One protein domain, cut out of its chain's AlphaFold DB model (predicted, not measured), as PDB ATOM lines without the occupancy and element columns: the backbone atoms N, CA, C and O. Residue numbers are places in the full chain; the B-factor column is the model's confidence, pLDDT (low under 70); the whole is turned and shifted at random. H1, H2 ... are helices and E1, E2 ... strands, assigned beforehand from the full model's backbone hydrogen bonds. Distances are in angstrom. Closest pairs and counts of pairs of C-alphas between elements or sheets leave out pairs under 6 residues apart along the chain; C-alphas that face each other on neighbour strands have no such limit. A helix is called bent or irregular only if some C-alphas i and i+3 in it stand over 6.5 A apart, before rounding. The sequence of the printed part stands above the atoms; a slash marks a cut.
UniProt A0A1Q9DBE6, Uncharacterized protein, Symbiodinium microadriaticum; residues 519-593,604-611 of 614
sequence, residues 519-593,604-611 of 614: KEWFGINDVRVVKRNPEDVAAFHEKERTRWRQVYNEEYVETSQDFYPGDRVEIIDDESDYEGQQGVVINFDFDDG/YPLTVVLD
ATOM      1  N   LYS A 519      27.543  -1.507 102.074       92.94
ATOM      2  CA  LYS A 519      26.572  -0.513 101.617       92.94
ATOM      3  C   LYS A 519      27.006   0.848 102.130       92.94
ATOM      4  O   LYS A 519      27.163   0.998 103.340       92.94
ATOM      5  N   GLU A 520      27.168   1.796 101.224       92.75
ATOM      6  CA  GLU A 520      27.513   3.181 101.538       92.75
ATOM      7  C   GLU A 520      26.614   4.148 100.764       92.75
ATOM      8  O   GLU A 520      25.955   3.766  99.788       92.75
ATOM      9  N   TRP A 521      26.567   5.392 101.240       91.94
ATOM     10  CA  TRP A 521      25.766   6.465 100.659       91.94
ATOM     11  C   TRP A 521      26.673   7.520 100.048       91.94
ATOM     12  O   TRP A 521      27.562   8.033 100.722       91.94
ATOM     13  N   PHE A 522      26.401   7.872  98.798       91.50
ATOM     14  CA  PHE A 522      27.178   8.852  98.048       91.50
ATOM     15  C   PHE A 522      26.264   9.891  97.428       91.50
ATOM     16  O   PHE A 522      25.104   9.606  97.134       91.50
ATOM     17  N   GLY A 523      26.768  11.089  97.183       88.38
ATOM     18  CA  GLY A 523      26.053  12.036  96.358       88.38
ATOM     19  C   GLY A 523      25.948  11.635  94.896       88.38
ATOM     20  O   GLY A 523      26.822  10.959  94.365       88.38
ATOM     21  N   ILE A 524      24.927  12.142  94.196       90.06
ATOM     22  CA  ILE A 524      24.857  12.038  92.727       90.06
ATOM     23  C   ILE A 524      26.126  12.571  92.046       90.06
ATOM     24  O   ILE A 524      26.601  11.971  91.089       90.06
ATOM     25  N   ASN A 525      26.680  13.683  92.539       91.31
ATOM     26  CA  ASN A 525      27.882  14.296  91.961       91.31
ATOM     27  C   ASN A 525      29.176  13.569  92.355       91.31
ATOM     28  O   ASN A 525      30.215  13.821  91.755       91.31
ATOM     29  N   ASP A 526      29.088  12.677  93.336       94.00
ATOM     30  CA  ASP A 526      30.216  11.968  93.938       94.00
ATOM     31  C   ASP A 526      30.423  10.607  93.270       94.00
ATOM     32  O   ASP A 526      31.345   9.866  93.610       94.00
ATOM     33  N   VAL A 527      29.564  10.253  92.308       95.12
ATOM     34  CA  VAL A 527      29.645   8.998  91.569       95.12
ATOM     35  C   VAL A 527      29.461   9.209  90.072       95.12
ATOM     36  O   VAL A 527      28.733  10.084  89.607       95.12
ATOM     37  N   ARG A 528      30.090   8.339  89.285       96.69
ATOM     38  CA  ARG A 528      29.996   8.332  87.825       96.69
ATOM     39  C   ARG A 528      29.519   6.974  87.334       96.69
ATOM     40  O   ARG A 528      30.098   5.953  87.690       96.69
ATOM     41  N   VAL A 529      28.505   6.946  86.468       97.06
ATOM     42  CA  VAL A 529      28.040   5.698  85.835       97.06
ATOM     43  C   VAL A 529      29.122   5.156  84.897       97.06
ATOM     44  O   VAL A 529      29.481   5.791  83.908       97.06
ATOM     45  N   VAL A 530      29.620   3.958  85.200       97.69
ATOM     46  CA  VAL A 530      30.597   3.211  84.395       97.69
ATOM     47  C   VAL A 530      29.886   2.347  83.359       97.69
ATOM     48  O   VAL A 530      30.308   2.262  82.206       97.69
ATOM     49  N   LYS A 531      28.798   1.678  83.763       97.75
ATOM     50  CA  LYS A 531      28.041   0.781  82.885       97.75
ATOM     51  C   LYS A 531      26.573   0.726  83.290       97.75
ATOM     52  O   LYS A 531      26.254   0.386  84.425       97.75
ATOM     53  N   ARG A 532      25.699   0.966  82.313       97.56
ATOM     54  CA  ARG A 532      24.244   0.839  82.430       97.56
ATOM     55  C   ARG A 532      23.756  -0.407  81.706       97.56
ATOM     56  O   ARG A 532      24.140  -0.643  80.558       97.56
ATOM     57  N   ASN A 533      22.922  -1.200  82.370       96.75
ATOM     58  CA  ASN A 533      22.290  -2.366  81.765       96.75
ATOM     59  C   ASN A 533      20.883  -1.996  81.261       96.75
ATOM     60  O   ASN A 533      20.025  -1.664  82.079       96.75
ATOM     61  N   PRO A 534      20.606  -2.046  79.943       96.38
ATOM     62  CA  PRO A 534      19.291  -1.681  79.413       96.38
ATOM     63  C   PRO A 534      18.161  -2.588  79.923       96.38
ATOM     64  O   PRO A 534      17.019  -2.142  79.993       96.38
ATOM     65  N   GLU A 535      18.463  -3.835  80.302       96.06
ATOM     66  CA  GLU A 535      17.469  -4.756  80.865       96.06
ATOM     67  C   GLU A 535      16.999  -4.304  82.256       96.06
ATOM     68  O   GLU A 535      15.799  -4.322  82.528       96.06
ATOM     69  N   ASP A 536      17.917  -3.822  83.099       92.50
ATOM     70  CA  ASP A 536      17.593  -3.324  84.442       92.50
ATOM     71  C   ASP A 536      16.796  -2.009  84.370       92.50
ATOM     72  O   ASP A 536      15.825  -1.822  85.104       92.50
ATOM     73  N   VAL A 537      17.130  -1.137  83.409       95.19
ATOM     74  CA  VAL A 537      16.369   0.091  83.109       95.19
ATOM     75  C   VAL A 537      14.935  -0.242  82.681       95.19
ATOM     76  O   VAL A 537      13.976   0.341  83.190       95.19
ATOM     77  N   ALA A 538      14.767  -1.207  81.771       95.06
ATOM     78  CA  ALA A 538      13.446  -1.642  81.321       95.06
ATOM     79  C   ALA A 538      12.634  -2.282  82.461       95.06
ATOM     80  O   ALA A 538      11.443  -1.994  82.611       95.06
ATOM     81  N   ALA A 539      13.277  -3.104  83.298       93.81
ATOM     82  CA  ALA A 539      12.650  -3.717  84.466       93.81
ATOM     83  C   ALA A 539      12.199  -2.670  85.500       93.81
ATOM     84  O   ALA A 539      11.110  -2.794  86.068       93.81
ATOM     85  N   PHE A 540      12.997  -1.620  85.711       93.62
ATOM     86  CA  PHE A 540      12.635  -0.495  86.571       93.62
ATOM     87  C   PHE A 540      11.383   0.231  86.059       93.62
ATOM     88  O   PHE A 540      10.422   0.401  86.812       93.62
ATOM     89  N   HIS A 541      11.344   0.596  84.774       94.56
ATOM     90  CA  HIS A 541      10.179   1.283  84.209       94.56
ATOM     91  C   HIS A 541       8.918   0.405  84.188       94.56
ATOM     92  O   HIS A 541       7.830   0.909  84.453       94.56
ATOM     93  N   GLU A 542       9.024  -0.910  83.965       96.19
ATOM     94  CA  GLU A 542       7.881  -1.832  84.092       96.19
ATOM     95  C   GLU A 542       7.327  -1.871  85.529       96.19
ATOM     96  O   GLU A 542       6.107  -1.863  85.752       96.19
ATOM     97  N   LYS A 543       8.228  -1.874  86.520       93.69
ATOM     98  CA  LYS A 543       7.866  -1.838  87.940       93.69
ATOM     99  C   LYS A 543       7.137  -0.537  88.289       93.69
ATOM    100  O   LYS A 543       6.076  -0.602  88.914       93.69
ATOM    101  N   GLU A 544       7.642   0.610  87.840       92.81
ATOM    102  CA  GLU A 544       6.975   1.905  88.036       92.81
ATOM    103  C   GLU A 544       5.640   1.988  87.286       92.81
ATOM    104  O   GLU A 544       4.649   2.407  87.882       92.81
ATOM    105  N   ARG A 545       5.546   1.480  86.047       96.00
ATOM    106  CA  ARG A 545       4.270   1.374  85.307       96.00
ATOM    107  C   ARG A 545       3.215   0.601  86.096       96.00
ATOM    108  O   ARG A 545       2.056   1.020  86.160       96.00
ATOM    109  N   THR A 546       3.610  -0.502  86.728       94.62
ATOM    110  CA  THR A 546       2.711  -1.295  87.578       94.62
ATOM    111  C   THR A 546       2.304  -0.536  88.841       94.62
ATOM    112  O   THR A 546       1.116  -0.489  89.172       94.62
ATOM    113  N   ARG A 547       3.268   0.088  89.528       92.44
ATOM    114  CA  ARG A 547       3.048   0.845  90.768       92.44
ATOM    115  C   ARG A 547       2.130   2.049  90.556       92.44
ATOM    116  O   ARG A 547       1.155   2.210  91.285       92.44
ATOM    117  N   TRP A 548       2.389   2.847  89.524       91.56
ATOM    118  CA  TRP A 548       1.629   4.059  89.213       91.56
ATOM    119  C   TRP A 548       0.167   3.755  88.888       91.56
ATOM    120  O   TRP A 548      -0.741   4.401  89.412       91.56
ATOM    121  N   ARG A 549      -0.073   2.699  88.096       94.81
ATOM    122  CA  ARG A 549      -1.427   2.231  87.779       94.81
ATOM    123  C   ARG A 549      -2.181   1.783  89.032       94.81
ATOM    124  O   ARG A 549      -3.383   2.001  89.122       94.81
ATOM    125  N   GLN A 550      -1.497   1.168  89.998       90.25
ATOM    126  CA  GLN A 550      -2.113   0.736  91.258       90.25
ATOM    127  C   GLN A 550      -2.437   1.903  92.195       90.25
ATOM    128  O   GLN A 550      -3.496   1.894  92.819       90.25
ATOM    129  N   VAL A 551      -1.536   2.882  92.313       90.00
ATOM    130  CA  VAL A 551      -1.667   3.985  93.281       90.00
ATOM    131  C   VAL A 551      -2.556   5.109  92.749       90.00
ATOM    132  O   VAL A 551      -3.437   5.582  93.464       90.00
ATOM    133  N   TYR A 552      -2.351   5.517  91.496       83.94
ATOM    134  CA  TYR A 552      -2.993   6.702  90.916       83.94
ATOM    135  C   TYR A 552      -4.080   6.366  89.893       83.94
ATOM    136  O   TYR A 552      -4.864   7.238  89.535       83.94
ATOM    137  N   ASN A 553      -4.175   5.105  89.447       92.25
ATOM    138  CA  ASN A 553      -5.065   4.693  88.354       92.25
ATOM    139  C   ASN A 553      -4.813   5.486  87.052       92.25
ATOM    140  O   ASN A 553      -5.732   5.770  86.285       92.25
ATOM    141  N   GLU A 554      -3.546   5.825  86.812       92.62
ATOM    142  CA  GLU A 554      -3.051   6.575  85.654       92.62
ATOM    143  C   GLU A 554      -1.952   5.785  84.921       92.62
ATOM    144  O   GLU A 554      -1.405   4.808  85.443       92.62
ATOM    145  N   GLU A 555      -1.630   6.195  83.692       94.62
ATOM    146  CA  GLU A 555      -0.530   5.630  82.908       94.62
ATOM    147  C   GLU A 555       0.782   6.362  83.227       94.62
ATOM    148  O   GLU A 555       0.868   7.583  83.121       94.62
ATOM    149  N   TYR A 556       1.808   5.615  83.638       93.56
ATOM    150  CA  TYR A 556       3.131   6.173  83.919       93.56
ATOM    151  C   TYR A 556       3.833   6.584  82.624       93.56
ATOM    152  O   TYR A 556       3.978   5.777  81.703       93.56
ATOM    153  N   VAL A 557       4.315   7.825  82.591       94.12
ATOM    154  CA  VAL A 557       5.132   8.358  81.500       94.12
ATOM    155  C   VAL A 557       6.602   8.121  81.833       94.12
ATOM    156  O   VAL A 557       7.112   8.636  82.829       94.12
ATOM    157  N   GLU A 558       7.285   7.338  80.997       92.75
ATOM    158  CA  GLU A 558       8.706   7.044  81.178       92.75
ATOM    159  C   GLU A 558       9.533   8.333  81.096       92.75
ATOM    160  O   GLU A 558       9.470   9.086  80.123       92.75
ATOM    161  N   THR A 559      10.311   8.591  82.143       89.69
ATOM    162  CA  THR A 559      11.233   9.723  82.229       89.69
ATOM    163  C   THR A 559      12.637   9.190  82.468       89.69
ATOM    164  O   THR A 559      12.840   8.301  83.295       89.69
ATOM    165  N   SER A 560      13.616   9.698  81.717       90.31
ATOM    166  CA  SER A 560      15.014   9.303  81.887       90.31
ATOM    167  C   SER A 560      15.526   9.734  83.260       90.31
ATOM    168  O   SER A 560      15.334  10.890  83.640       90.31
ATOM    169  N   GLN A 561      16.205   8.830  83.965       89.00
ATOM    170  CA  GLN A 561      16.827   9.104  85.261       89.00
ATOM    171  C   GLN A 561      18.354   9.131  85.154       89.00
ATOM    172  O   GLN A 561      18.950   8.476  84.290       89.00
ATOM    173  N   ASP A 562      18.983   9.878  86.061       91.62
ATOM    174  CA  ASP A 562      20.442   9.972  86.141       91.62
ATOM    175  C   ASP A 562      21.064   8.629  86.547       91.62
ATOM    176  O   ASP A 562      22.095   8.249  85.993       91.62
ATOM    177  N   PHE A 563      20.389   7.866  87.417       94.25
ATOM    178  CA  PHE A 563      20.799   6.540  87.888       94.25
ATOM    179  C   PHE A 563      19.618   5.575  87.920       94.25
ATOM    180  O   PHE A 563      18.489   5.972  88.199       94.25
ATOM    181  N   TYR A 564      19.901   4.297  87.686       94.62
ATOM    182  CA  TYR A 564      18.950   3.199  87.825       94.62
ATOM    183  C   TYR A 564      19.499   2.132  88.781       94.62
ATOM    184  O   TYR A 564      20.713   1.909  88.813       94.62
ATOM    185  N   PRO A 565      18.641   1.420  89.537       94.94
ATOM    186  CA  PRO A 565      19.065   0.217  90.244       94.94
ATOM    187  C   PRO A 565      19.718  -0.776  89.271       94.94
ATOM    188  O   PRO A 565      19.139  -1.096  88.237       94.94
ATOM    189  N   GLY A 566      20.921  -1.247  89.597       95.38
ATOM    190  CA  GLY A 566      21.750  -2.094  88.733       95.38
ATOM    191  C   GLY A 566      22.855  -1.349  87.977       95.38
ATOM    192  O   GLY A 566      23.782  -1.998  87.484       95.38
ATOM    193  N   ASP A 567      22.828  -0.010  87.927       97.19
ATOM    194  CA  ASP A 567      23.922   0.766  87.336       97.19
ATOM    195  C   ASP A 567      25.237   0.493  88.081       97.19
ATOM    196  O   ASP A 567      25.315   0.563  89.311       97.19
ATOM    197  N   ARG A 568      26.293   0.200  87.317       97.38
ATOM    198  CA  ARG A 568      27.668   0.160  87.823       97.38
ATOM    199  C   ARG A 568      28.189   1.581  87.892       97.38
ATOM    200  O   ARG A 568      28.198   2.272  86.869       97.38
ATOM    201  N   VAL A 569      28.663   1.986  89.058       97.12
ATOM    202  CA  VAL A 569      29.191   3.327  89.313       97.12
ATOM    203  C   VAL A 569      30.613   3.260  89.854       97.12
ATOM    204  O   VAL A 569      31.016   2.247  90.417       97.12
ATOM    205  N   GLU A 570      31.362   4.339  89.666       96.75
ATOM    206  CA  GLU A 570      32.680   4.590  90.248       96.75
ATOM    207  C   GLU A 570      32.585   5.825  91.142       96.75
ATOM    208  O   GLU A 570      32.004   6.830  90.723       96.75
ATOM    209  N   ILE A 571      33.124   5.749  92.357       96.12
ATOM    210  CA  ILE A 571      33.144   6.870  93.300       96.12
ATOM    211  C   ILE A 571      34.241   7.852  92.874       96.12
ATOM    212  O   ILE A 571      35.391   7.455  92.696       96.12
ATOM    213  N   ILE A 572      33.887   9.122  92.691       96.00
ATOM    214  CA  ILE A 572      34.789  10.200  92.247       96.00
ATOM    215  C   ILE A 572      34.995  11.289  93.310       96.00
ATOM    216  O   ILE A 572      35.635  12.294  93.020       96.00
ATOM    217  N   ASP A 573      34.441  11.102  94.509       91.31
ATOM    218  CA  ASP A 573      34.655  11.983  95.659       91.31
ATOM    219  C   ASP A 573      36.073  11.811  96.217       91.31
ATOM    220  O   ASP A 573      36.386  10.783  96.831       91.31
ATOM    221  N   ASP A 574      36.905  12.829  95.983       88.88
ATOM    222  CA  ASP A 574      38.310  12.930  96.388       88.88
ATOM    223  C   ASP A 574      38.489  13.189  97.892       88.88
ATOM    224  O   ASP A 574      39.589  13.028  98.430       88.88
ATOM    225  N   GLU A 575      37.411  13.541  98.599       87.06
ATOM    226  CA  GLU A 575      37.396  13.616 100.060       87.06
ATOM    227  C   GLU A 575      37.057  12.260 100.708       87.06
ATOM    228  O   GLU A 575      37.241  12.096 101.921       87.06
ATOM    229  N   SER A 576      36.601  11.272  99.925       86.81
ATOM    230  CA  SER A 576      36.203   9.955 100.430       86.81
ATOM    231  C   SER A 576      37.342   8.930 100.431       86.81
ATOM    232  O   SER A 576      38.136   8.829  99.500       86.81
ATOM    233  N   ASP A 577      37.336   8.033 101.425       91.00
ATOM    234  CA  ASP A 577      38.206   6.842 101.447       91.00
ATOM    235  C   ASP A 577      37.867   5.821 100.328       91.00
ATOM    236  O   ASP A 577      38.466   4.741 100.251       91.00
ATOM    237  N   TYR A 578      36.877   6.131  99.484       92.44
ATOM    238  CA  TYR A 578      36.343   5.258  98.444       92.44
ATOM    239  C   TYR A 578      36.648   5.747  97.023       92.44
ATOM    240  O   TYR A 578      36.204   5.089  96.083       92.44
ATOM    241  N   GLU A 579      37.401   6.839  96.841       94.44
ATOM    242  CA  GLU A 579      37.755   7.362  95.514       94.44
ATOM    243  C   GLU A 579      38.321   6.255  94.598       94.44
ATOM    244  O   GLU A 579      39.208   5.481  94.973       94.44
ATOM    245  N   GLY A 580      37.771   6.149  93.386       94.12
ATOM    246  CA  GLY A 580      38.137   5.154  92.377       94.12
ATOM    247  C   GLY A 580      37.551   3.754  92.594       94.12
ATOM    248  O   GLY A 580      37.724   2.884  91.736       94.12
ATOM    249  N   GLN A 581      36.849   3.495  93.703       95.19
ATOM    250  CA  GLN A 581      36.169   2.213  93.904       95.19
ATOM    251  C   GLN A 581      34.919   2.111  93.036       95.19
ATOM    252  O   GLN A 581      34.224   3.097  92.787       95.19
ATOM    253  N   GLN A 582      34.616   0.892  92.589       96.50
ATOM    254  CA  GLN A 582      33.398   0.594  91.844       96.50
ATOM    255  C   GLN A 582      32.354  -0.066  92.737       96.50
ATOM    256  O   GLN A 582      32.667  -0.717  93.735       96.50
ATOM    257  N   GLY A 583      31.094   0.106  92.365       95.88
ATOM    258  CA  GLY A 583      29.983  -0.556  93.018       95.88
ATOM    259  C   GLY A 583      28.745  -0.610  92.140       95.88
ATOM    260  O   GLY A 583      28.744  -0.176  90.984       95.88
ATOM    261  N   VAL A 584      27.676  -1.169  92.694       96.88
ATOM    262  CA  VAL A 584      26.371  -1.273  92.038       96.88
ATOM    263  C   VAL A 584      25.351  -0.458  92.817       96.88
ATOM    264  O   VAL A 584      25.213  -0.619  94.033       96.88
ATOM    265  N   VAL A 585      24.612   0.399  92.115       95.75
ATOM    266  CA  VAL A 585      23.475   1.127  92.686       95.75
ATOM    267  C   VAL A 585      22.391   0.111  93.027       95.75
ATOM    268  O   VAL A 585      21.832  -0.530  92.141       95.75
ATOM    269  N   ILE A 586      22.091  -0.068  94.312       92.75
ATOM    270  CA  ILE A 586      21.034  -0.999  94.750       92.75
ATOM    271  C   ILE A 586      19.719  -0.297  95.038       92.75
ATOM    272  O   ILE A 586      18.656  -0.904  94.920       92.75
ATOM    273  N   ASN A 587      19.799   0.966  95.440       82.81
ATOM    274  CA  ASN A 587      18.641   1.792  95.673       82.81
ATOM    275  C   ASN A 587      18.966   3.213  95.241       82.81
ATOM    276  O   ASN A 587      19.964   3.799  95.669       82.81
ATOM    277  N   PHE A 588      18.097   3.734  94.392       68.19
ATOM    278  CA  PHE A 588      17.985   5.149  94.129       68.19
ATOM    279  C   PHE A 588      16.594   5.498  94.623       68.19
ATOM    280  O   PHE A 588      15.610   5.100  93.997       68.19
ATOM    281  N   ASP A 589      16.510   6.122  95.798       59.88
ATOM    282  CA  ASP A 589      15.226   6.577  96.315       59.88
ATOM    283  C   ASP A 589      14.760   7.722  95.411       59.88
ATOM    284  O   ASP A 589      15.085   8.893  95.607       59.88
ATOM    285  N   PHE A 590      14.020   7.351  94.361       48.59
ATOM    286  CA  PHE A 590      13.154   8.271  93.654       48.59
ATOM    287  C   PHE A 590      12.021   8.577  94.617       48.59
ATOM    288  O   PHE A 590      11.071   7.813  94.774       48.59
ATOM    289  N   ASP A 591      12.218   9.672  95.322       47.72
ATOM    290  CA  ASP A 591      11.289  10.246  96.264       47.72
ATOM    291  C   ASP A 591       9.974  10.570  95.534       47.72
ATOM    292  O   ASP A 591       9.820  11.608  94.889       47.72
ATOM    293  N   ASP A 592       9.026   9.637  95.544       42.94
ATOM    294  CA  ASP A 592       7.781   9.660  94.772       42.94
ATOM    295  C   ASP A 592       6.706  10.573  95.378       42.94
ATOM    296  O   ASP A 592       5.512  10.431  95.117       42.94
ATOM    297  N   GLY A 593       7.147  11.567  96.148       38.66
ATOM    298  CA  GLY A 593       6.309  12.644  96.650       38.66
ATOM    299  C   GLY A 593       6.036  12.607  98.147       38.66
ATOM    300  O   GLY A 593       5.088  13.267  98.569       38.66
ATOM    301  N   TYR A 604      20.479  14.191  96.382       64.31
ATOM    302  CA  TYR A 604      20.068  12.785  96.577       64.31
ATOM    303  C   TYR A 604      21.190  11.780  96.935       64.31
ATOM    304  O   TYR A 604      22.133  11.609  96.161       64.31
ATOM    305  N   PRO A 605      21.095  11.071  98.084       82.94
ATOM    306  CA  PRO A 605      22.028   9.998  98.403       82.94
ATOM    307  C   PRO A 605      21.734   8.752  97.551       82.94
ATOM    308  O   PRO A 605      20.638   8.195  97.580       82.94
ATOM    309  N   LEU A 606      22.734   8.285  96.813       89.56
ATOM    310  CA  LEU A 606      22.756   7.004  96.119       89.56
ATOM    311  C   LEU A 606      23.257   5.926  97.070       89.56
ATOM    312  O   LEU A 606      24.334   6.062  97.647       89.56
ATOM    313  N   THR A 607      22.502   4.833  97.210       92.62
ATOM    314  CA  THR A 607      22.985   3.672  97.964       92.62
ATOM    315  C   THR A 607      23.746   2.749  97.023       92.62
ATOM    316  O   THR A 607      23.152   2.099  96.152       92.62
ATOM    317  N   VAL A 608      25.057   2.662  97.225       94.00
ATOM    318  CA  VAL A 608      25.965   1.856  96.407       94.00
ATOM    319  C   VAL A 608      26.489   0.689  97.240       94.00
ATOM    320  O   VAL A 608      26.915   0.860  98.383       94.00
ATOM    321  N   VAL A 609      26.442  -0.516  96.674       95.81
ATOM    322  CA  VAL A 609      27.169  -1.677  97.205       95.81
ATOM    323  C   VAL A 609      28.522  -1.723  96.519       95.81
ATOM    324  O   VAL A 609      28.574  -1.941  95.310       95.81
ATOM    325  N   LEU A 610      29.590  -1.506  97.282       95.62
ATOM    326  CA  LEU A 610      30.959  -1.496  96.764       95.62
ATOM    327  C   LEU A 610      31.437  -2.920  96.430       95.62
ATOM    328  O   LEU A 610      31.136  -3.879  97.155       95.62
ATOM    329  N   ASP A 611      32.175  -3.044  95.326       95.12
ATOM    330  CA  ASP A 611      32.818  -4.286  94.893       95.12
ATOM    331  C   ASP A 611      33.961  -4.689  95.842       95.12
ATOM    332  O   ASP A 611      34.474  -3.887  96.625       95.12
TER     333      ASP A 611
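This is residues 519 to 593 and 604 to 611 of the 614 residues of an uncharacterized protein of Symbiodinium microadriaticum (UniProt A0A1Q9DBE6). A five-stranded antiparallel sheet, curled like part of a barrel and folded back on itself, makes the body at one end, and a single long helix, H1, reaches away from it towards the other end. From the far end of H1 the unnamed stretch of residues 553 to 567 returns to the sheet. The printed part has 83 residues with one named helix and five named strands, along the chain E1, E2, H1, E3, E4, E5; the sheet order is E1 - E5 - E4 - E3 - E2, and the class is mixed, helices and strands. The whole is only just compact, close to loose, with a radius of gyration of the C-alphas of 14.1 A, and elongated, spanning 45 by 25 by 19 A.

The folded sheet, one sheet bent back into two leaves that face each other, has E1, residues 519 to 523, and E5, residues 605 to 610, facing E3, residues 568 to 571, and E2, residues 527 to 531, with E4, residues 582 to 588, as the hinge. The sheet is strongly twisted, with C-alphas up to 7.4 A off its best plane. E5 and E4 are antiparallel at 137 degrees, with N 586 and O 607 3.0 A apart, within hydrogen-bond range. E1, an edge strand, is antiparallel to E5 at 138 degrees, with N 606 and O 522 at 2.7 A. E4 and E3 form a hairpin, with N 569 and O 583 at 2.9 A. E2, the other edge strand, is antiparallel to E3 at 149 degrees, with N 528 and O 570 at 2.8 A. Across the fold, the closest C-alphas of E3 and E5, those of Val 569 and Val 608, are 7.9 A apart. E1 and E2 meet only through their link. H1, residues 534 to 552, is not on the sheet, with 0 pairs of C-alphas within 10 A. Every O i to N i+4 pair of H1 is within hydrogen-bond range.

E4, the longest strand, measures 16.2 A from first to last C-alpha, E5 14.6 A, E1 13.6 A, E2 12.1 A and E3 10.2 A. H1 measures 26.4 A, from C-alpha 534 at (19.291, -1.681, 79.413) to C-alpha 552 at (-2.993, 6.702, 90.916). E1 begins with C-alpha 519 at (26.572, -0.513, 101.617), and E5 ends with C-alpha 610 at (30.959, -1.496, 96.764).

The two C-alphas farthest apart, those of Asn 553 and Asp 577, are 45.3 A apart. Residues 594 to 603 are not printed, and C-alphas 593 and 604 are 13.8 A apart across this cut, which falls in the link from E4 to E5. The link from H1 to E3, 15 residues, is long. The mean pLDDT of the printed part is 89.9; residues 588 to 593 and residue 604 are under 70.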